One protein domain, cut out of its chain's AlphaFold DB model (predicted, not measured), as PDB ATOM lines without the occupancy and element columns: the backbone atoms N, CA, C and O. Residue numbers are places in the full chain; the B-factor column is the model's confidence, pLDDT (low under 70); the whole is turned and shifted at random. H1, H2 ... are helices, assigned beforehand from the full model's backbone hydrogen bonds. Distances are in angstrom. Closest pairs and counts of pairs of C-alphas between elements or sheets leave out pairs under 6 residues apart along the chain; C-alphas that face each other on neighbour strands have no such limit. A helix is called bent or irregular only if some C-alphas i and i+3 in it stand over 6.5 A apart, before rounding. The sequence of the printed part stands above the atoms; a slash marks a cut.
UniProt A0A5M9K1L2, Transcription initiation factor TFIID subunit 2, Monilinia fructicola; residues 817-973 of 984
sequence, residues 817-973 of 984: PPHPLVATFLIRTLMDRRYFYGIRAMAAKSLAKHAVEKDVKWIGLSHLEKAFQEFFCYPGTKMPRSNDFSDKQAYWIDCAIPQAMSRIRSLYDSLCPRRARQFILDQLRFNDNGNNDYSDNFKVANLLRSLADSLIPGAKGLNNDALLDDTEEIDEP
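This is residues 817 to 973 of the 984 residues of the protein "Transcription initiation factor TFIID subunit 2" of Monilinia fructicola (UniProt A0A5M9K1L2). Six helices, H1 to H6, run side by side along the longest axis in an up-and-down bundle, each running against the one before it in the chain. H4 lies in the middle, with H1, H2 and H3 grouped in a triangle on one side of it and H5 and H6 on the other; the short H7 lies outside the bundle near one side and touches no helix, and its second part with the tail after it, residues 965 to 973, sticks out. The printed part has 157 residues with seven named helices, H1 to H7 in chain order, and no named strand; its class is all helix. It is compact, with a radius of gyration of the C-alphas of 15.0 A, and spans 46 by 31 by 29 A.

Find C-alpha 888 at (8.171, 2.031, -9.899); from there H4, residues 888 to 902, runs 22.0 A to C-alpha 902 at (17.373, 20.498, -17.550). H4 is neither bent nor irregular, but only just: C-alphas 895 and 898 are 6.2 A apart. Before it you meet H1, residues 820 to 831 and 16.2 A long, which begins at C-alpha 820 at (35.628, 12.315, -15.769); then H2, residues 837 to 850, 20.4 A; and H3, residues 859 to 872, 19.7 A. After it come H5, residues 914 to 925, 16.0 A; H6, residues 937 to 951, 21.3 A; and H7, residues 962 to 968, which ends at C-alpha 968 at (14.534, 20.377, -2.705).

Begin at H4, the hub, which touches four other helices. It touches H2 the same way at a shallow tilt of 15 degrees; look at their closest C-alphas, those of Lys 845 and Ala 900, 4.6 A apart. H3 and H4 form a helical hairpin at a shallow tilt of 33 degrees, only just short of steep, with the closest C-alphas, Leu 864 and Ile 897, 6.3 A apart. H4 touches H6 the same way at a shallow tilt of 18 degrees, closest at the C-alphas of Ser 902 and Ser 950, 4.5 A. H4 touches H5 with residues 898 to 902 alone, opposite ways at a steep tilt of 40 degrees; the closest C-alphas are those of Met 901 and Ala 916, 5.8 A. H5 and H6 form a helical hairpin at a shallow tilt of 22 degrees, closest at the C-alphas of Leu 924 and Leu 943, 6.3 A. Farther out, H1 touches H2 opposite ways at a shallow tilt of 27 degrees, with the C-alphas of Leu 830 and Arg 840 closest at 4.4 A. H1 touches H3 the same way at 14 degrees, a shallow tilt, closest at the C-alphas of Ala 823 and Gly 860, 6.0 A. Each O i to N i+4 pair is within hydrogen-bond range in H1, H3, H5 and H6, against 7 of 10 in H2, 8 of 11 in H4 and 1 of 3 in H7, where 1 of 4 O i to N i+3 pairs is within range.

The two C-alphas farthest apart are those of Asp 933 and Gly 957, 45.7 A. The printed part has no cut. The links from H3 to H4, from H4 to H5 and from H5 to H6 are long, and the link from H1 to H2 is tight. The mean pLDDT of the printed part is 86.7; look at residues 955 to 973, where the model's confidence is under 70, and at H7, whose mean is 37.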
ATOM      1  N   PRO A 817      34.270  18.553  -7.768       90.81
ATOM      2  CA  PRO A 817      34.400  19.362  -8.971       90.81
ATOM      3  C   PRO A 817      34.219  18.507 -10.240       90.81
ATOM      4  O   PRO A 817      34.428  17.287 -10.205       90.81
ATOM      5  N   PRO A 818      33.899  19.124 -11.395       90.94
ATOM      6  CA  PRO A 818      33.751  18.407 -12.656       90.94
ATOM      7  C   PRO A 818      34.971  17.529 -12.986       90.94
ATOM      8  O   PRO A 818      36.049  18.043 -13.276       90.94
ATOM      9  N   HIS A 819      34.815  16.199 -12.954       92.94
ATOM     10  CA  HIS A 819      35.903  15.259 -13.221       92.94
ATOM     11  C   HIS A 819      35.414  13.981 -13.944       92.94
ATOM     12  O   HIS A 819      34.409  13.401 -13.522       92.94
ATOM     13  N   PRO A 820      36.110  13.464 -14.984       92.88
ATOM     14  CA  PRO A 820      35.628  12.315 -15.769       92.88
ATOM     15  C   PRO A 820      35.567  10.995 -14.984       92.88
ATOM     16  O   PRO A 820      34.720  10.143 -15.242       92.88
ATOM     17  N   LEU A 821      36.464  10.824 -14.009       94.12
ATOM     18  CA  LEU A 821      36.456   9.654 -13.126       94.12
ATOM     19  C   LEU A 821      35.243   9.658 -12.183       94.12
ATOM     20  O   LEU A 821      34.630   8.620 -11.973       94.12
ATOM     21  N   VAL A 822      34.842  10.829 -11.673       95.38
ATOM     22  CA  VAL A 822      33.638  10.938 -10.836       95.38
ATOM     23  C   VAL A 822      32.402  10.609 -11.669       95.38
ATOM     24  O   VAL A 822      31.604   9.773 -11.259       95.38
ATOM     25  N   ALA A 823      32.311  11.146 -12.893       96.31
ATOM     26  CA  ALA A 823      31.254  10.778 -13.838       96.31
ATOM     27  C   ALA A 823      31.201   9.260 -14.102       96.31
ATOM     28  O   ALA A 823      30.115   8.700 -14.185       96.31
ATOM     29  N   THR A 824      32.356   8.581 -14.155       96.56
ATOM     30  CA  THR A 824      32.438   7.114 -14.295       96.56
ATOM     31  C   THR A 824      31.811   6.377 -13.106       96.56
ATOM     32  O   THR A 824      31.086   5.402 -13.302       96.56
ATOM     33  N   PHE A 825      32.056   6.827 -11.872       96.81
ATOM     34  CA  PHE A 825      31.418   6.223 -10.698       96.81
ATOM     35  C   PHE A 825      29.916   6.484 -10.677       96.81
ATOM     36  O   PHE A 825      29.146   5.552 -10.477       96.81
ATOM     37  N   LEU A 826      29.496   7.716 -10.969       98.06
ATOM     38  CA  LEU A 826      28.081   8.086 -10.996       98.06
ATOM     39  C   LEU A 826      27.300   7.304 -12.063       98.06
ATOM     40  O   LEU A 826      26.230   6.782 -11.763       98.06
ATOM     41  N   ILE A 827      27.831   7.155 -13.285       98.12
ATOM     42  CA  ILE A 827      27.143   6.384 -14.331       98.12
ATOM     43  C   ILE A 827      27.075   4.895 -13.991       98.12
ATOM     44  O   ILE A 827      26.037   4.277 -14.194       98.12
ATOM     45  N   ARG A 828      28.131   4.316 -13.404       97.88
ATOM     46  CA  ARG A 828      28.099   2.926 -12.923       97.88
ATOM     47  C   ARG A 828      27.056   2.734 -11.821       97.88
ATOM     48  O   ARG A 828      26.341   1.737 -11.849       97.88
ATOM     49  N   THR A 829      26.925   3.694 -10.907       98.12
ATOM     50  CA  THR A 829      25.878   3.692  -9.876       98.12
ATOM     51  C   THR A 829      24.481   3.791 -10.486       98.12
ATOM     52  O   THR A 829      23.614   3.001 -10.136       98.12
ATOM     53  N   LEU A 830      24.260   4.699 -11.442       98.38
ATOM     54  CA  LEU A 830      22.979   4.845 -12.143       98.38
ATOM     55  C   LEU A 830      22.584   3.571 -12.918       98.38
ATOM     56  O   LEU A 830      21.419   3.155 -12.886       98.38
ATOM     57  N   MET A 831      23.556   2.951 -13.596       97.88
ATOM     58  CA  MET A 831      23.353   1.777 -14.453       97.88
ATOM     59  C   MET A 831      23.118   0.476 -13.676       97.88
ATOM     60  O   MET A 831      22.448  -0.428 -14.174       97.88
ATOM     61  N   ASP A 832      23.632   0.371 -12.453       96.88
ATOM     62  CA  ASP A 832      23.510  -0.827 -11.629       96.88
ATOM     63  C   ASP A 832      22.176  -0.874 -10.865       96.88
ATOM     64  O   ASP A 832      21.961  -0.169  -9.878       96.88
ATOM     65  N   ARG A 833      21.279  -1.761 -11.309       95.31
ATOM     66  CA  ARG A 833      19.934  -1.949 -10.738       95.31
ATOM     67  C   ARG A 833      19.926  -2.511  -9.313       95.31
ATOM     68  O   ARG A 833      18.868  -2.527  -8.696       95.31
ATOM     69  N   ARG A 834      21.064  -2.974  -8.784       94.56
ATOM     70  CA  ARG A 834      21.162  -3.460  -7.394       94.56
ATOM     71  C   ARG A 834      21.227  -2.321  -6.376       94.56
ATOM     72  O   ARG A 834      20.970  -2.561  -5.200       94.56
ATOM     73  N   TYR A 835      21.575  -1.102  -6.798       96.00
ATOM     74  CA  TYR A 835      21.443   0.065  -5.929       96.00
ATOM     75  C   TYR A 835      19.974   0.410  -5.706       96.00
ATOM     76  O   TYR A 835      19.144   0.318  -6.609       96.00
ATOM     77  N   PHE A 836      19.687   0.908  -4.506       96.81
ATOM     78  CA  PHE A 836      18.408   1.523  -4.186       96.81
ATOM     79  C   PHE A 836      18.102   2.683  -5.150       96.81
ATOM     80  O   PHE A 836      18.987   3.489  -5.455       96.81
ATOM     81  N   TYR A 837      16.855   2.779  -5.624       96.00
ATOM     82  CA  TYR A 837      16.463   3.733  -6.670       96.00
ATOM     83  C   TYR A 837      16.815   5.189  -6.307       96.00
ATOM     84  O   TYR A 837      17.302   5.919  -7.167       96.00
ATOM     85  N   GLY A 838      16.691   5.585  -5.033       96.19
ATOM     86  CA  GLY A 838      17.072   6.922  -4.564       96.19
ATOM     87  C   GLY A 838      18.558   7.246  -4.771       96.19
ATOM     88  O   GLY A 838      18.893   8.340  -5.218       96.19
ATOM     89  N   ILE A 839      19.462   6.279  -4.563       97.94
ATOM     90  CA  ILE A 839      20.911   6.441  -4.815       97.94
ATOM     91  C   ILE A 839      21.191   6.581  -6.313       97.94
ATOM     92  O   ILE A 839      22.012   7.400  -6.730       97.94
ATOM     93  N   ARG A 840      20.472   5.816  -7.140       98.12
ATOM     94  CA  ARG A 840      20.561   5.896  -8.605       98.12
ATOM     95  C   ARG A 840      20.051   7.249  -9.115       98.12
ATOM     96  O   ARG A 840      20.707   7.870  -9.948       98.12
ATOM     97  N   ALA A 841      18.939   7.745  -8.572       97.50
ATOM     98  CA  ALA A 841      18.386   9.059  -8.893       97.50
ATOM     99  C   ALA A 841      19.332  10.199  -8.475       97.50
ATOM    100  O   ALA A 841      19.560  11.122  -9.260       97.50
ATOM    101  N   MET A 842      19.957  10.110  -7.292       97.31
ATOM    102  CA  MET A 842      21.026  11.034  -6.886       97.31
ATOM    103  C   MET A 842      22.184  11.012  -7.889       97.31
ATOM    104  O   MET A 842      22.642  12.069  -8.310       97.31
ATOM    105  N   ALA A 843      22.616   9.829  -8.337       98.00
ATOM    106  CA  ALA A 843      23.694   9.717  -9.317       98.00
ATOM    107  C   ALA A 843      23.346  10.373 -10.662       98.00
ATOM    108  O   ALA A 843      24.188  11.069 -11.233       98.00
ATOM    109  N   ALA A 844      22.102  10.225 -11.135       97.62
ATOM    110  CA  ALA A 844      21.612  10.944 -12.310       97.62
ATOM    111  C   ALA A 844      21.670  12.468 -12.111       97.62
ATOM    112  O   ALA A 844      22.226  13.174 -12.954       97.62
ATOM    113  N   LYS A 845      21.169  12.981 -10.979       95.50
ATOM    114  CA  LYS A 845      21.209  14.419 -10.659       95.50
ATOM    115  C   LYS A 845      22.649  14.951 -10.601       95.50
ATOM    116  O   LYS A 845      22.951  15.952 -11.251       95.50
ATOM    117  N   SER A 846      23.564  14.247  -9.932       95.62
ATOM    118  CA  SER A 846      24.974  14.647  -9.825       95.62
ATOM    119  C   SER A 846      25.717  14.616 -11.166       95.62
ATOM    120  O   SER A 846      26.581  15.461 -11.407       95.62
ATOM    121  N   LEU A 847      25.367  13.716 -12.101       95.94
ATOM    122  CA  LEU A 847      25.968  13.690 -13.449       95.94
ATOM    123  C   LEU A 847      25.810  15.022 -14.196       95.94
ATOM    124  O   LEU A 847      26.686  15.380 -14.991       95.94
ATOM    125  N   ALA A 848      24.756  15.797 -13.913       92.69
ATOM    126  CA  ALA A 848      24.558  17.121 -14.497       92.69
ATOM    127  C   ALA A 848      25.690  18.103 -14.141       92.69
ATOM    128  O   ALA A 848      26.088  18.916 -14.980       92.69
ATOM    129  N   LYS A 849      26.283  17.998 -12.941       90.81
ATOM    130  CA  LYS A 849      27.438  18.817 -12.523       90.81
ATOM    131  C   LYS A 849      28.717  18.459 -13.285       90.81
ATOM    132  O   LYS A 849      29.597  19.297 -13.457       90.81
ATOM    133  N   HIS A 850      28.794  17.244 -13.827       92.56
ATOM    134  CA  HIS A 850      29.898  16.765 -14.667       92.56
ATOM    135  C   HIS A 850      29.632  16.928 -16.174       92.56
ATOM    136  O   HIS A 850      30.388  16.430 -17.014       92.56
ATOM    137  N   ALA A 851      28.570  17.644 -16.544       91.06
ATOM    138  CA  ALA A 851      28.262  18.020 -17.913       91.06
ATOM    139  C   ALA A 851      28.793  19.428 -18.221       91.06
ATOM    140  O   ALA A 851      28.025  20.349 -18.477       91.06
ATOM    141  N   VAL A 852      30.118  19.596 -18.192       87.31
ATOM    142  CA  VAL A 852      30.786  20.874 -18.489       87.31
ATOM    143  C   VAL A 852      31.638  20.738 -19.751       87.31
ATOM    144  O   VAL A 852      32.264  19.703 -19.985       87.31
ATOM    145  N   GLU A 853      31.649  21.772 -20.596       83.56
ATOM    146  CA  GLU A 853      32.432  21.774 -21.839       83.56
ATOM    147  C   GLU A 853      33.937  21.728 -21.566       83.56
ATOM    148  O   GLU A 853      34.666  20.900 -22.120       83.56
ATOM    149  N   LYS A 854      34.385  22.622 -20.682       79.06
ATOM    150  CA  LYS A 854      35.769  22.712 -20.234       79.06
ATOM    151  C   LYS A 854      36.099  21.507 -19.347       79.06
ATOM    152  O   LYS A 854      35.258  21.054 -18.576       79.06
ATOM    153  N   ASP A 855      37.317  20.992 -19.480       77.75
ATOM    154  CA  ASP A 855      37.912  19.904 -18.684       77.75
ATOM    155  C   ASP A 855      37.312  18.500 -18.904       77.75
ATOM    156  O   ASP A 855      38.066  17.538 -19.067       77.75
ATOM    157  N   VAL A 856      35.983  18.364 -19.003       85.44
ATOM    158  CA  VAL A 856      35.292  17.058 -19.067       85.44
ATOM    159  C   VAL A 856      34.462  16.817 -20.333       85.44
ATOM    160  O   VAL A 856      33.851  15.759 -20.463       85.44
ATOM    161  N   LYS A 857      34.473  17.747 -21.301       90.62
ATOM    162  CA  LYS A 857      33.900  17.584 -22.656       90.62
ATOM    163  C   LYS A 857      32.458  17.050 -22.680       90.62
ATOM    164  O   LYS A 857      32.138  16.180 -23.489       90.62
ATOM    165  N   TRP A 858      31.587  17.559 -21.809       92.25
ATOM    166  CA  TRP A 858      30.176  17.147 -21.721       92.25
ATOM    167  C   TRP A 858      29.968  15.646 -21.437       92.25
ATOM    168  O   TRP A 858      28.965  15.066 -21.870       92.25
ATOM    169  N   ILE A 859      30.896  14.999 -20.722       94.75
ATOM    170  CA  ILE A 859      30.799  13.562 -20.427       94.75
ATOM    171  C   ILE A 859      29.520  13.221 -19.653       94.75
ATOM    172  O   ILE A 859      28.809  12.311 -20.066       94.75
ATOM    173  N   GLY A 860      29.151  14.014 -18.637       95.06
ATOM    174  CA  GLY A 860      27.927  13.795 -17.859       95.06
ATOM    175  C   GLY A 860      26.651  13.860 -18.705       95.06
ATOM    176  O   GLY A 860      25.784  13.003 -18.580       95.06
ATOM    177  N   LEU A 861      26.572  14.804 -19.654       95.31
ATOM    178  CA  LEU A 861      25.459  14.891 -20.611       95.31
ATOM    179  C   LEU A 861      25.392  13.645 -21.503       95.31
ATOM    180  O   LEU A 861      24.318  13.115 -21.761       95.31
ATOM    181  N   SER A 862      26.548  13.175 -21.974       96.19
ATOM    182  CA  SER A 862      26.620  11.992 -22.836       96.19
ATOM    183  C   SER A 862      26.260  10.710 -22.078       96.19
ATOM    184  O   SER A 862      25.618   9.834 -22.650       96.19
ATOM    185  N   HIS A 863      26.629  10.616 -20.798       97.56
ATOM    186  CA  HIS A 863      26.236   9.528 -19.901       97.56
ATOM    187  C   HIS A 863      24.734   9.513 -19.633       97.56
ATOM    188  O   HIS A 863      24.133   8.453 -19.755       97.56
ATOM    189  N   LEU A 864      24.123  10.664 -19.337       97.75
ATOM    190  CA  LEU A 864      22.674  10.772 -19.120       97.75
ATOM    191  C   LEU A 864      21.876  10.355 -20.362       97.75
ATOM    192  O   LEU A 864      20.957   9.547 -20.262       97.75
ATOM    193  N   GLU A 865      22.269  10.838 -21.545       95.75
ATOM    194  CA  GLU A 865      21.615  10.451 -22.799       95.75
ATOM    195  C   GLU A 865      21.740   8.955 -23.096       95.75
ATOM    196  O   GLU A 865      20.773   8.342 -23.545       95.75
ATOM    197  N   LYS A 866      22.924   8.367 -22.869       95.56
ATOM    198  CA  LYS A 866      23.137   6.931 -23.080       95.56
ATOM    199  C   LYS A 866      22.389   6.083 -22.062       95.56
ATOM    200  O   LYS A 866      21.756   5.116 -22.460       95.56
ATOM    201  N   ALA A 867      22.405   6.456 -20.782       97.25
ATOM    202  CA  ALA A 867      21.643   5.757 -19.749       97.25
ATOM    203  C   ALA A 867      20.156   5.706 -20.105       97.25
ATOM    204  O   ALA A 867      19.542   4.646 -20.041       97.25
ATOM    205  N   PHE A 868      19.595   6.834 -20.549       96.62
ATOM    206  CA  PHE A 868      18.205   6.873 -20.987       96.62
ATOM    207  C   PHE A 868      17.954   5.975 -22.203       96.62
ATOM    208  O   PHE A 868      16.968   5.246 -22.230       96.62
ATOM    209  N   GLN A 869      18.852   5.996 -23.194       95.25
ATOM    210  CA  GLN A 869      18.739   5.145 -24.383       95.25
ATOM    211  C   GLN A 869      18.751   3.654 -24.026       95.25
ATOM    212  O   GLN A 869      17.890   2.918 -24.500       95.25
ATOM    213  N   GLU A 870      19.668   3.220 -23.160       95.19
ATOM    214  CA  GLU A 870      19.750   1.823 -22.711       95.19
ATOM    215  C   GLU A 870      18.533   1.389 -21.889       95.19
ATOM    216  O   GLU A 870      18.078   0.249 -21.989       95.19
ATOM    217  N   PHE A 871      17.997   2.279 -21.051       95.31
ATOM    218  CA  PHE A 871      16.880   1.936 -20.177       95.31
ATOM    219  C   PHE A 871      15.521   2.029 -20.851       95.31
ATOM    220  O   PHE A 871      14.669   1.181 -20.591       95.31
ATOM    221  N   PHE A 872      15.295   3.027 -21.697       95.56
ATOM    222  CA  PHE A 872      13.945   3.422 -22.096       95.56
ATOM    223  C   PHE A 872      13.747   3.496 -23.610       95.56
ATOM    224  O   PHE A 872      12.606   3.608 -24.043       95.56
ATOM    225  N   CYS A 873      14.788   3.364 -24.441       94.69
ATOM    226  CA  CYS A 873      14.649   3.367 -25.903       94.69
ATOM    227  C   CYS A 873      14.730   1.961 -26.520       94.69
ATOM    228  O   CYS A 873      15.184   1.002 -25.895       94.69
ATOM    229  N   TYR A 874      14.281   1.821 -27.773       92.50
ATOM    230  CA  TYR A 874      14.521   0.591 -28.532       92.50
ATOM    231  C   TYR A 874      16.023   0.424 -28.815       92.50
ATOM    232  O   TYR A 874      16.661   1.412 -29.207       92.50
ATOM    233  N   PRO A 875      16.582  -0.798 -28.694       90.25
ATOM    234  CA  PRO A 875      18.011  -1.048 -28.875       90.25
ATOM    235  C   PRO A 875      18.567  -0.448 -30.171       90.25
ATOM    236  O   PRO A 875      18.024  -0.661 -31.256       90.25
ATOM    237  N   GLY A 876      19.659   0.314 -30.061       85.12
ATOM    238  CA  GLY A 876      20.315   0.970 -31.199       85.12
ATOM    239  C   GLY A 876      19.594   2.209 -31.750       85.12
ATOM    240  O   GLY A 876      20.028   2.762 -32.763       85.12
ATOM    241  N   THR A 877      18.518   2.673 -31.108       88.25
ATOM    242  CA  THR A 877      17.757   3.862 -31.521       88.25
ATOM    243  C   THR A 877      17.660   4.897 -30.397       88.25
ATOM    244  O   THR A 877      17.963   4.621 -29.241       88.25
ATOM    245  N   LYS A 878      17.202   6.109 -30.734       85.94
ATOM    246  CA  LYS A 878      16.836   7.155 -29.757       85.94
ATOM    247  C   LYS A 878      15.326   7.252 -29.527       85.94
ATOM    248  O   LYS A 878      14.864   8.234 -28.957       85.94
ATOM    249  N   MET A 879      14.567   6.294 -30.056       88.56
ATOM    250  CA  MET A 879      13.113   6.287 -29.967       88.56
ATOM    251  C   MET A 879      12.706   5.647 -28.637       88.56
ATOM    252  O   MET A 879      13.074   4.487 -28.419       88.56
ATOM    253  N   PRO A 880      11.994   6.372 -27.756       91.50
ATOM    254  CA  PRO A 880      11.456   5.806 -26.524       91.50
ATOM    255  C   PRO A 880      10.540   4.617 -26.822       91.50
ATOM    256  O   PRO A 880       9.842   4.599 -27.838       91.50
ATOM    257  N   ARG A 881      10.585   3.608 -25.955       93.69
ATOM    258  CA  ARG A 881       9.587   2.536 -25.898       93.69
ATOM    259  C   ARG A 881       8.310   3.088 -25.265       93.69
ATOM    260  O   ARG A 881       8.356   4.137 -24.621       93.69
ATOM    261  N   SER A 882       7.199   2.370 -25.420       93.56
ATOM    262  CA  SER A 882       5.994   2.657 -24.639       93.56
ATOM    263  C   SER A 882       6.321   2.637 -23.142       93.56
ATOM    264  O   SER A 882       7.167   1.850 -22.700       93.56
ATOM    265  N   ASN A 883       5.668   3.519 -22.390       94.62
ATOM    266  CA  ASN A 883       5.808   3.622 -20.943       94.62
ATOM    267  C   ASN A 883       5.463   2.295 -20.252       94.62
ATOM    268  O   ASN A 883       4.604   1.551 -20.715       94.62
ATOM    269  N   ASP A 884       6.134   2.033 -19.132       94.12
ATOM    270  CA  ASP A 884       5.854   0.918 -18.228       94.12
ATOM    271  C   ASP A 884       6.106   1.408 -16.800       94.12
ATOM    272  O   ASP A 884       7.258   1.537 -16.374       94.12
ATOM    273  N   PHE A 885       5.033   1.761 -16.089       95.25
ATOM    274  CA  PHE A 885       5.124   2.256 -14.708       95.25
ATOM    275  C   PHE A 885       4.872   1.162 -13.663       95.25
ATOM    276  O   PHE A 885       4.878   1.452 -12.467       95.25
ATOM    277  N   SER A 886       4.733  -0.101 -14.089       94.31
ATOM    278  CA  SER A 886       4.665  -1.238 -13.161       94.31
ATOM    279  C   SER A 886       5.981  -1.403 -12.380       94.31
ATOM    280  O   SER A 886       5.976  -1.723 -11.189       94.31
ATOM    281  N   ASP A 887       7.121  -1.089 -13.009       94.44
ATOM    282  CA  ASP A 887       8.413  -0.933 -12.338       94.44
ATOM    283  C   ASP A 887       8.578   0.503 -11.810       94.44
ATOM    284  O   ASP A 887       9.211   1.369 -12.429       94.44
ATOM    285  N   LYS A 888       8.047   0.744 -10.605       93.56
ATOM    286  CA  LYS A 888       8.171   2.031  -9.899       93.56
ATOM    287  C   LYS A 888       9.633   2.479  -9.745       93.56
ATOM    288  O   LYS A 888       9.918   3.674  -9.774       93.56
ATOM    289  N   GLN A 889      10.590   1.553  -9.611       93.94
ATOM    290  CA  GLN A 889      12.005   1.925  -9.484       93.94
ATOM    291  C   GLN A 889      12.545   2.493 -10.796       93.94
ATOM    292  O   GLN A 889      13.290   3.472 -10.771       93.94
ATOM    293  N   ALA A 890      12.186   1.897 -11.935       95.38
ATOM    294  CA  ALA A 890      12.549   2.415 -13.248       95.38
ATOM    295  C   ALA A 890      11.864   3.758 -13.543       95.38
ATOM    296  O   ALA A 890      12.534   4.663 -14.044       95.38
ATOM    297  N   TYR A 891      10.593   3.921 -13.158       95.94
ATOM    298  CA  TYR A 891       9.840   5.173 -13.297       95.94
ATOM    299  C   TYR A 891      10.552   6.375 -12.653       95.94
ATOM    300  O   TYR A 891      10.751   7.410 -13.293       95.94
ATOM    301  N   TRP A 892      11.041   6.231 -11.416       95.56
ATOM    302  CA  TRP A 892      11.769   7.316 -10.748       95.56
ATOM    303  C   TRP A 892      13.081   7.687 -11.457       95.56
ATOM    304  O   TRP A 892      13.498   8.846 -11.428       95.56
ATOM    305  N   ILE A 893      13.726   6.734 -12.140       97.75
ATOM    306  CA  ILE A 893      14.928   6.995 -12.949       97.75
ATOM    307  C   ILE A 893      14.581   7.672 -14.278       97.75
ATOM    308  O   ILE A 893      15.285   8.602 -14.680       97.75
ATOM    309  N   ASP A 894      13.492   7.247 -14.922       95.94
ATOM    310  CA  ASP A 894      12.927   7.889 -16.115       95.94
ATOM    311  C   ASP A 894      12.619   9.366 -15.841       95.94
ATOM    312  O   ASP A 894      12.970  10.237 -16.632       95.94
ATOM    313  N   CYS A 895      12.087   9.680 -14.656       96.31
ATOM    314  CA  CYS A 895      11.845  11.058 -14.240       96.31
ATOM    315  C   CYS A 895      13.123  11.832 -13.874       96.31
ATOM    316  O   CYS A 895      13.244  13.014 -14.217       96.31
ATOM    317  N   ALA A 896      14.087  11.195 -13.201       97.12
ATOM    318  CA  ALA A 896      15.295  11.858 -12.705       97.12
ATOM    319  C   ALA A 896      16.258  12.306 -13.821       97.12
ATOM    320  O   ALA A 896      16.912  13.344 -13.685       97.12
ATOM    321  N   ILE A 897      16.366  11.560 -14.928       97.62
ATOM    322  CA  ILE A 897      17.316  11.879 -16.008       97.62
ATOM    323  C   ILE A 897      16.961  13.200 -16.729       97.62
ATOM    324  O   ILE A 897      17.835  14.070 -16.810       97.62
ATOM    325  N   PRO A 898      15.721  13.430 -17.214       96.31
ATOM    326  CA  PRO A 898      15.318  14.709 -17.802       96.31
ATOM    327  C   PRO A 898      15.469  15.896 -16.841       96.31
ATOM    328  O   PRO A 898      15.949  16.951 -17.264       96.31
ATOM    329  N   GLN A 899      15.148  15.713 -15.553       95.38
ATOM    330  CA  GLN A 899      15.360  16.734 -14.517       95.38
ATOM    331  C   GLN A 899      16.844  17.076 -14.339       95.38
ATOM    332  O   GLN A 899      17.210  18.236 -14.165       95.38
ATOM    333  N   ALA A 900      17.729  16.081 -14.376       95.56
ATOM    334  CA  ALA A 900      19.165  16.324 -14.317       95.56
ATOM    335  C   ALA A 900      19.638  17.092 -15.563       95.56
ATOM    336  O   ALA A 900      20.381  18.071 -15.465       95.56
ATOM    337  N   MET A 901      19.161  16.694 -16.746       94.81
ATOM    338  CA  MET A 901      19.522  17.333 -18.012       94.81
ATOM    339  C   MET A 901      19.064  18.792 -18.096       94.81
ATOM    340  O   MET A 901      19.805  19.626 -18.627       94.81
ATOM    341  N   SER A 902      17.891  19.125 -17.548       93.88
ATOM    342  CA  SER A 902      17.373  20.498 -17.550       93.88
ATOM    343  C   SER A 902      18.231  21.467 -16.745       93.88
ATOM    344  O   SER A 902      18.248  22.658 -17.057       93.88
ATOM    345  N   ARG A 903      18.981  20.975 -15.750       89.56
ATOM    346  CA  ARG A 903      19.842  21.765 -14.851       89.56
ATOM    347  C   ARG A 903      21.243  22.024 -15.398       89.56
ATOM    348  O   ARG A 903      21.964  22.859 -14.863       89.56
ATOM    349  N   ILE A 904      21.632  21.372 -16.491       91.31
ATOM    350  CA  ILE A 904      22.934  21.602 -17.127       91.31
ATOM    351  C   ILE A 904      22.999  23.048 -17.637       91.31
ATOM    352  O   ILE A 904      22.043  23.540 -18.243       91.31
ATOM    353  N   ARG A 905      24.118  23.745 -17.410       87.31
ATOM    354  CA  ARG A 905      24.354  25.118 -17.886       87.31
ATOM    355  C   ARG A 905      25.677  25.218 -18.639       87.31
ATOM    356  O   ARG A 905      26.693  24.673 -18.215       87.31
ATOM    357  N   SER A 906      25.660  25.923 -19.767       83.12
ATOM    358  CA  SER A 906      26.863  26.283 -20.515       83.12
ATOM    359  C   SER A 906      27.598  27.432 -19.828       83.12
ATOM    360  O   SER A 906      26.991  28.366 -19.306       83.12
ATOM    361  N   LEU A 907      28.931  27.365 -19.831       76.25
ATOM    362  CA  LEU A 907      29.786  28.355 -19.171       76.25
ATOM    363  C   LEU A 907      29.709  29.741 -19.825       76.25
ATOM    364  O   LEU A 907      29.919  30.741 -19.146       76.25
ATOM    365  N   TYR A 908      29.443  29.809 -21.132       74.81
ATOM    366  CA  TYR A 908      29.550  31.057 -21.894       74.81
ATOM    367  C   TYR A 908      28.296  31.928 -21.807       74.81
ATOM    368  O   TYR A 908      28.394  33.144 -21.675       74.81
ATOM    369  N   ASP A 909      27.124  31.309 -21.900       80.44
ATOM    370  CA  ASP A 909      25.828  31.986 -21.956       80.44
ATOM    371  C   ASP A 909      24.958  31.712 -20.722       80.44
ATOM    372  O   ASP A 909      23.906  32.331 -20.571       80.44
ATOM    373  N   SER A 910      25.395  30.815 -19.828       84.19
ATOM    374  CA  SER A 910      24.613  30.347 -18.680       84.19
ATOM    375  C   SER A 910      23.251  29.778 -19.096       84.19
ATOM    376  O   SER A 910      22.304  29.819 -18.318       84.19
ATOM    377  N   LEU A 911      23.129  29.238 -20.313       87.38
ATOM    378  CA  LEU A 911      21.900  28.616 -20.807       87.38
ATOM    379  C   LEU A 911      22.010  27.093 -20.799       87.38
ATOM    380  O   LEU A 911      23.104  26.526 -20.860       87.38
ATOM    381  N   CYS A 912      20.864  26.412 -20.761       91.31
ATOM    382  CA  CYS A 912      20.840  24.971 -20.963       91.31
ATOM    383  C   CYS A 912      21.270  24.620 -22.404       91.31
ATOM    384  O   CYS A 912      20.740  25.206 -23.367       91.31
ATOM    385  N   PRO A 913      22.205  23.665 -22.596       91.75
ATOM    386  CA  PRO A 913      22.670  23.277 -23.921       91.75
ATOM    387  C   PRO A 913      21.515  22.903 -24.848       91.75
ATOM    388  O   PRO A 913      20.600  22.171 -24.472       91.75
ATOM    389  N   ARG A 914      21.576  23.353 -26.110       92.00
ATOM    390  CA  ARG A 914      20.544  23.030 -27.115       92.00
ATOM    391  C   ARG A 914      20.325  21.519 -27.257       92.00
ATOM    392  O   ARG A 914      19.192  21.098 -27.440       92.00
ATOM    393  N   ARG A 915      21.397  20.728 -27.138       93.25
ATOM    394  CA  ARG A 915      21.356  19.259 -27.161       93.25
ATOM    395  C   ARG A 915      20.458  18.690 -26.049       93.25
ATOM    396  O   ARG A 915      19.583  17.892 -26.351       93.25
ATOM    397  N   ALA A 916      20.609  19.169 -24.812       93.81
ATOM    398  CA  ALA A 916      19.791  18.737 -23.678       93.81
ATOM    399  C   ALA A 916      18.322  19.178 -23.819       93.81
ATOM    400  O   ALA A 916      17.414  18.380 -23.616       93.81
ATOM    401  N   ARG A 917      18.080  20.422 -24.257       94.19
ATOM    402  CA  ARG A 917      16.717  20.925 -24.514       94.19
ATOM    403  C   ARG A 917      15.994  20.141 -25.604       94.19
ATOM    404  O   ARG A 917      14.824  19.816 -25.446       94.19
ATOM    405  N   GLN A 918      16.695  19.831 -26.697       95.06
ATOM    406  CA  GLN A 918      16.141  19.020 -27.777       95.06
ATOM    407  C   GLN A 918      15.813  17.610 -27.287       95.06
ATOM    408  O   GLN A 918      14.746  17.110 -27.609       95.06
ATOM    409  N   PHE A 919      16.681  17.010 -26.469       94.88
ATOM    410  CA  PHE A 919      16.417  15.708 -25.868       94.88
ATOM    411  C   PHE A 919      15.126  15.709 -25.037       94.88
ATOM    412  O   PHE A 919      14.267  14.874 -25.288       94.88
ATOM    413  N   ILE A 920      14.957  16.659 -24.106       95.12
ATOM    414  CA  ILE A 920      13.748  16.752 -23.261       95.12
ATOM    415  C   ILE A 920      12.501  16.970 -24.128       95.12
ATOM    416  O   ILE A 920      11.475  16.328 -23.921       95.12
ATOM    417  N   LEU A 921      12.601  17.845 -25.135       95.12
ATOM    418  CA  LEU A 921      11.517  18.085 -26.084       95.12
ATOM    419  C   LEU A 921      11.160  16.821 -26.877       95.12
ATOM    420  O   LEU A 921       9.984  16.559 -27.095       95.12
ATOM    421  N   ASP A 922      12.150  16.046 -27.312       94.12
ATOM    422  CA  ASP A 922      11.916  14.793 -28.027       94.12
ATOM    423  C   ASP A 922      11.269  13.749 -27.105       94.12
ATOM    424  O   ASP A 922      10.331  13.088 -27.538       94.12
ATOM    425  N   GLN A 923      11.667  13.670 -25.827       93.44
ATOM    426  CA  GLN A 923      10.987  12.806 -24.851       93.44
ATOM    427  C   GLN A 923       9.518  13.187 -24.675       93.44
ATOM    428  O   GLN A 923       8.664  12.313 -24.654       93.44
ATOM    429  N   LEU A 924       9.200  14.483 -24.626       93.62
ATOM    430  CA  LEU A 924       7.813  14.943 -24.553       93.62
ATOM    431  C   LEU A 924       7.033  14.646 -25.845       93.62
ATOM    432  O   LEU A 924       5.869  14.265 -25.793       93.62
ATOM    433  N   ARG A 925       7.661  14.821 -27.014       94.50
ATOM    434  CA  ARG A 925       7.022  14.614 -28.327       94.50
ATOM    435  C   ARG A 925       6.756  13.150 -28.653       94.50
ATOM    436  O   ARG A 925       5.825  12.878 -29.403       94.50
ATOM    437  N   PHE A 926       7.607  12.251 -28.168       93.69
ATOM    438  CA  PHE A 926       7.545  10.816 -28.446       93.69
ATOM    439  C   PHE A 926       7.138   9.991 -27.223       93.69
ATOM    440  O   PHE A 926       7.309   8.776 -27.235       93.69
ATOM    441  N   ASN A 927       6.620  10.635 -26.175       93.88
ATOM    442  CA  ASN A 927       6.028   9.940 -25.045       93.88
ATOM    443  C   ASN A 927       4.808   9.135 -25.523       93.88
ATOM    444  O   ASN A 927       3.902   9.691 -26.146       93.88
ATOM    445  N   ASP A 928       4.815   7.835 -25.244       94.25
ATOM    446  CA  ASP A 928       3.771   6.895 -25.641       94.25
ATOM    447  C   ASP A 928       3.282   6.125 -24.414       94.25
ATOM    448  O   ASP A 928       4.000   5.294 -23.861       94.25
ATOM    449  N   ASN A 929       2.045   6.402 -24.009       95.12
ATOM    450  CA  ASN A 929       1.383   5.738 -22.891       95.12
ATOM    451  C   ASN A 929       0.348   4.696 -23.343       95.12
ATOM    452  O   ASN A 929      -0.444   4.234 -22.533       95.12
ATOM    453  N   GLY A 930       0.316   4.330 -24.631       92.69
ATOM    454  CA  GLY A 930      -0.741   3.479 -25.191       92.69
ATOM    455  C   GLY A 930      -0.761   2.030 -24.686       92.69
ATOM    456  O   GLY A 930      -1.784   1.369 -24.831       92.69
ATOM    457  N   ASN A 931       0.342   1.542 -24.108       89.75
ATOM    458  CA  ASN A 931       0.481   0.181 -23.567       89.75
ATOM    459  C   ASN A 931       0.773   0.165 -22.053       89.75
ATOM    460  O   ASN A 931       1.294  -0.827 -21.550       89.75
ATOM    461  N   ASN A 932       0.512   1.271 -21.355       93.38
ATOM    462  CA  ASN A 932       0.754   1.412 -19.924       93.38
ATOM    463  C   ASN A 932      -0.586   1.494 -19.193       93.38
ATOM    464  O   ASN A 932      -1.438   2.294 -19.579       93.38
ATOM    465  N   ASP A 933      -0.750   0.714 -18.130       94.38
ATOM    466  CA  ASP A 933      -1.990   0.705 -17.343       94.38
ATOM    467  C   ASP A 933      -2.111   1.933 -16.420       94.38
ATOM    468  O   ASP A 933      -3.176   2.212 -15.879       94.38
ATOM    469  N   TYR A 934      -1.021   2.689 -16.267       96.25
ATOM    470  CA  TYR A 934      -0.924   3.860 -15.399       96.25
ATOM    471  C   TYR A 934      -0.945   5.176 -16.187       96.25
ATOM    472  O   TYR A 934      -0.494   5.258 -17.332       96.25
ATOM    473  N   SER A 935      -1.402   6.246 -15.543       95.69
ATOM    474  CA  SER A 935      -1.403   7.607 -16.072       95.69
ATOM    475  C   SER A 935       0.006   8.191 -16.176       95.69
ATOM    476  O   SER A 935       0.795   8.137 -15.235       95.69
ATOM    477  N   ASP A 936       0.315   8.849 -17.294       95.88
ATOM    478  CA  ASP A 936       1.563   9.591 -17.514       95.88
ATOM    479  C   ASP A 936       1.476  11.081 -17.187       95.88
ATOM    480  O   ASP A 936       2.432  11.818 -17.435       95.88
ATOM    481  N   ASN A 937       0.378  11.536 -16.581       95.81
ATOM    482  CA  ASN A 937       0.167  12.943 -16.247       95.81
ATOM    483  C   ASN A 937       1.346  13.544 -15.457       95.81
ATOM    484  O   ASN A 937       1.826  14.634 -15.786       95.81
ATOM    485  N   PHE A 938       1.860  12.822 -14.455       95.56
ATOM    486  CA  PHE A 938       3.001  13.266 -13.650       95.56
ATOM    487  C   PHE A 938       4.325  13.222 -14.417       95.56
ATOM    488  O   PHE A 938       5.110  14.170 -14.329       95.56
ATOM    489  N   LYS A 939       4.545  12.205 -15.260       95.31
ATOM    490  CA  LYS A 939       5.696  12.161 -16.178       95.31
ATOM    491  C   LYS A 939       5.687  13.351 -17.137       95.31
ATOM    492  O   LYS A 939       6.708  14.020 -17.311       95.31
ATOM    493  N   VAL A 940       4.540  13.662 -17.736       96.81
ATOM    494  CA  VAL A 940       4.372  14.810 -18.636       96.81
ATOM    495  C   VAL A 940       4.606  16.117 -17.882       96.81
ATOM    496  O   VAL A 940       5.358  16.969 -18.359       96.81
ATOM    497  N   ALA A 941       4.046  16.270 -16.679       96.94
ATOM    498  CA  ALA A 941       4.294  17.430 -15.826       96.94
ATOM    499  C   ALA A 941       5.787  17.580 -15.482       96.94
ATOM    500  O   ALA A 941       6.327  18.687 -15.543       96.94
ATOM    501  N   ASN A 942       6.476  16.474 -15.194       96.00
ATOM    502  CA  ASN A 942       7.911  16.446 -14.951       96.00
ATOM    503  C   ASN A 942       8.726  16.878 -16.184       96.00
ATOM    504  O   ASN A 942       9.653  17.686 -16.068       96.00
ATOM    505  N   LEU A 943       8.373  16.396 -17.379       96.38
ATOM    506  CA  LEU A 943       9.013  16.801 -18.637       96.38
ATOM    507  C   LEU A 943       8.767  18.282 -18.953       96.38
ATOM    508  O   LEU A 943       9.692  18.979 -19.373       96.38
ATOM    509  N   LEU A 944       7.554  18.786 -18.708       96.56
ATOM    510  CA  LEU A 944       7.210  20.200 -18.874       96.56
ATOM    511  C   LEU A 944       7.970  21.088 -17.888       96.56
ATOM    512  O   LEU A 944       8.527  22.108 -18.298       96.56
ATOM    513  N   ARG A 945       8.051  20.685 -16.615       95.38
ATOM    514  CA  ARG A 945       8.858  21.366 -15.593       95.38
ATOM    515  C   ARG A 945      10.329  21.379 -15.995       95.38
ATOM    516  O   ARG A 945      10.934  22.441 -16.047       95.38
ATOM    517  N   SER A 946      10.866  20.233 -16.409       95.06
ATOM    518  CA  SER A 946      12.239  20.113 -16.911       95.06
ATOM    519  C   SER A 946      12.482  21.012 -18.129       95.06
ATOM    520  O   SER A 946      13.519  21.666 -18.236       95.06
ATOM    521  N   LEU A 947      11.525  21.111 -19.052       93.56
ATOM    522  CA  LEU A 947      11.634  22.018 -20.189       93.56
ATOM    523  C   LEU A 947      11.625  23.482 -19.732       93.56
ATOM    524  O   LEU A 947      12.475  24.246 -20.187       93.56
ATOM    525  N   ALA A 948      10.734  23.865 -18.817       93.00
ATOM    526  CA  ALA A 948      10.682  25.212 -18.255       93.00
ATOM    527  C   ALA A 948      11.987  25.574 -17.523       93.00
ATOM    528  O   ALA A 948      12.589  26.604 -17.826       93.00
ATOM    529  N   ASP A 949      12.491  24.685 -16.667       90.44
ATOM    530  CA  ASP A 949      13.757  24.848 -15.944       90.44
ATOM    531  C   ASP A 949      14.943  25.004 -16.899       90.44
ATOM    532  O   ASP A 949      15.867  25.779 -16.643       90.44
ATOM    533  N   SER A 950      14.914  24.316 -18.044       91.38
ATOM    534  CA  SER A 950      15.949  24.442 -19.073       91.38
ATOM    535  C   SER A 950      15.978  25.824 -19.749       91.38
ATOM    536  O   SER A 950      16.983  26.191 -20.368       91.38
ATOM    537  N   LEU A 951      14.895  26.601 -19.644       89.69
ATOM    538  CA  LEU A 951      14.802  27.966 -20.171       89.69
ATOM    539  C   LEU A 951      15.270  29.021 -19.165       89.69
ATOM    540  O   LEU A 951      15.568  30.141 -19.580       89.69
ATOM    541  N   ILE A 952      15.369  28.680 -17.875       87.62
ATOM    542  CA  ILE A 952      15.826  29.592 -16.822       87.62
ATOM    543  C   ILE A 952      17.352  29.764 -16.931       87.62
ATOM    544  O   ILE A 952      18.090  28.790 -16.730       87.62
ATOM    545  N   PRO A 953      17.874  30.973 -17.218       82.50
ATOM    546  CA  PRO A 953      19.314  31.205 -17.243       82.50
ATOM    547  C   PRO A 953      19.940  30.931 -15.870       82.50
ATOM    548  O   PRO A 953      19.376  31.288 -14.839       82.50
ATOM    549  N   GLY A 954      21.122  30.316 -15.848       71.81
ATOM    550  CA  GLY A 954      21.914  30.179 -14.628       71.81
ATOM    551  C   GLY A 954      22.341  31.548 -14.086       71.81
ATOM    552  O   GLY A 954      22.524  32.504 -14.844       71.81
ATOM    553  N   ALA A 955      22.517  31.652 -12.768       63.53
ATOM    554  CA  ALA A 955      23.025  32.871 -12.149       63.53
ATOM    555  C   ALA A 955      24.445  33.178 -12.667       63.53
ATOM    556  O   ALA A 955      25.342  32.336 -12.603       63.53
ATOM    557  N   LYS A 956      24.664  34.393 -13.189       49.25
ATOM    558  CA  LYS A 956      25.979  34.818 -13.699       49.25
ATOM    559  C   LYS A 956      27.031  34.711 -12.588       49.25
ATOM    560  O   LYS A 956      26.968  35.457 -11.616       49.25
ATOM    561  N   GLY A 957      28.015  33.829 -12.763       46.25
ATOM    562  CA  GLY A 957      29.163  33.698 -11.857       46.25
ATOM    563  C   GLY A 957      28.973  32.772 -10.647       46.25
ATOM    564  O   GLY A 957      29.852  32.750  -9.790       46.25
ATOM    565  N   LEU A 958      27.885  31.999 -10.574       41.66
ATOM    566  CA  LEU A 958      27.674  30.967  -9.552       41.66
ATOM    567  C   LEU A 958      27.623  29.582 -10.212       41.66
ATOM    568  O   LEU A 958      27.018  29.416 -11.270       41.66
ATOM    569  N   ASN A 959      28.278  28.596  -9.590       42.19
ATOM    570  CA  ASN A 959      28.122  27.182  -9.940       42.19
ATOM    571  C   ASN A 959      26.639  26.773  -9.843       42.19
ATOM    572  O   ASN A 959      25.870  27.405  -9.121       42.19
ATOM    573  N   ASN A 960      26.273  25.705 -10.559       46.72
ATOM    574  CA  ASN A 960      24.927  25.135 -10.763       46.72
ATOM    575  C   ASN A 960      24.030  24.912  -9.511       46.72
ATOM    576  O   ASN A 960      22.912  24.427  -9.670       46.72
ATOM    577  N   ASP A 961      24.464  25.246  -8.295       41.75
ATOM    578  CA  ASP A 961      23.800  24.871  -7.040       41.75
ATOM    579  C   ASP A 961      22.593  25.746  -6.656       41.75
ATOM    580  O   ASP A 961      21.714  25.281  -5.942       41.75
ATOM    581  N   ALA A 962      22.463  26.979  -7.163       38.34
ATOM    582  CA  ALA A 962      21.360  27.869  -6.756       38.34
ATOM    583  C   ALA A 962      19.958  27.396  -7.206       38.34
ATOM    584  O   ALA A 962      18.958  27.866  -6.678       38.34
ATOM    585  N   LEU A 963      19.878  26.479  -8.178       40.06
ATOM    586  CA  LEU A 963      18.616  25.865  -8.619       40.06
ATOM    587  C   LEU A 963      18.279  24.578  -7.841       40.06
ATOM    588  O   LEU A 963      17.181  24.053  -8.005       40.06
ATOM    589  N   LEU A 964      19.209  24.031  -7.047       37.81
ATOM    590  CA  LEU A 964      18.965  22.855  -6.198       37.81
ATOM    591  C   LEU A 964      18.189  23.248  -4.935       37.81
ATOM    592  O   LEU A 964      17.132  22.670  -4.690       37.81
ATOM    593  N   ASP A 965      18.618  24.304  -4.237       38.31
ATOM    594  CA  ASP A 965      18.000  24.734  -2.968       38.31
ATOM    595  C   ASP A 965      16.543  25.212  -3.106       38.31
ATOM    596  O   ASP A 965      15.750  25.010  -2.195       38.31
ATOM    597  N   ASP A 966      16.150  25.798  -4.244       35.78
ATOM    598  CA  ASP A 966      14.773  26.288  -4.442       35.78
ATOM    599  C   ASP A 966      13.766  25.168  -4.792       35.78
ATOM    600  O   ASP A 966      12.565  25.425  -4.827       35.78
ATOM    601  N   THR A 967      14.233  23.941  -5.064       34.91
ATOM    602  CA  THR A 967      13.376  22.805  -5.472       34.91
ATOM    603  C   THR A 967      13.408  21.607  -4.526       34.91
ATOM    604  O   THR A 967      12.570  20.724  -4.669       34.91
ATOM    605  N   GLU A 968      14.381  21.528  -3.612       36.12
ATOM    606  CA  GLU A 968      14.534  20.377  -2.705       36.12
ATOM    607  C   GLU A 968      13.739  20.511  -1.400       36.12
ATOM    608  O   GLU A 968      13.532  19.514  -0.708       36.12
ATOM    609  N   GLU A 969      13.226  21.699  -1.080       33.72
ATOM    610  CA  GLU A 969      12.187  21.834  -0.064       33.72
ATOM    611  C   GLU A 969      10.817  21.844  -0.748       33.72
ATOM    612  O   GLU A 969      10.423  22.847  -1.340       33.72
ATOM    613  N   ILE A 970      10.096  20.724  -0.591       31.06
ATOM    614  CA  ILE A 970       8.675  20.482  -0.910       31.06
ATOM    615  C   ILE A 970       8.435  19.731  -2.245       31.06
ATOM    616  O   ILE A 970       7.988  20.305  -3.234       31.06
ATOM    617  N   ASP A 971       8.615  18.402  -2.221       30.20
ATOM    618  CA  ASP A 971       7.665  17.467  -2.862       30.20
ATOM    619  C   ASP A 971       6.507  17.203  -1.869       30.20
ATOM    620  O   ASP A 971       6.246  16.091  -1.437       30.20
ATOM    621  N   GLU A 972       5.815  18.265  -1.451       30.44
ATOM    622  CA  GLU A 972       4.388  18.152  -1.145       30.44
ATOM    623  C   GLU A 972       3.627  18.782  -2.314       30.44
ATOM    624  O   GLU A 972       4.119  19.744  -2.919       30.44
ATOM    625  N   PRO A 973       2.422  18.295  -2.657       26.92
ATOM    626  CA  PRO A 973       1.574  18.987  -3.614       26.92
ATOM    627  C   PRO A 973       1.410  20.439  -3.162       26.92
ATOM    628  O   PRO A 973       0.845  20.714  -2.105       26.92
TER     629      PRO A 973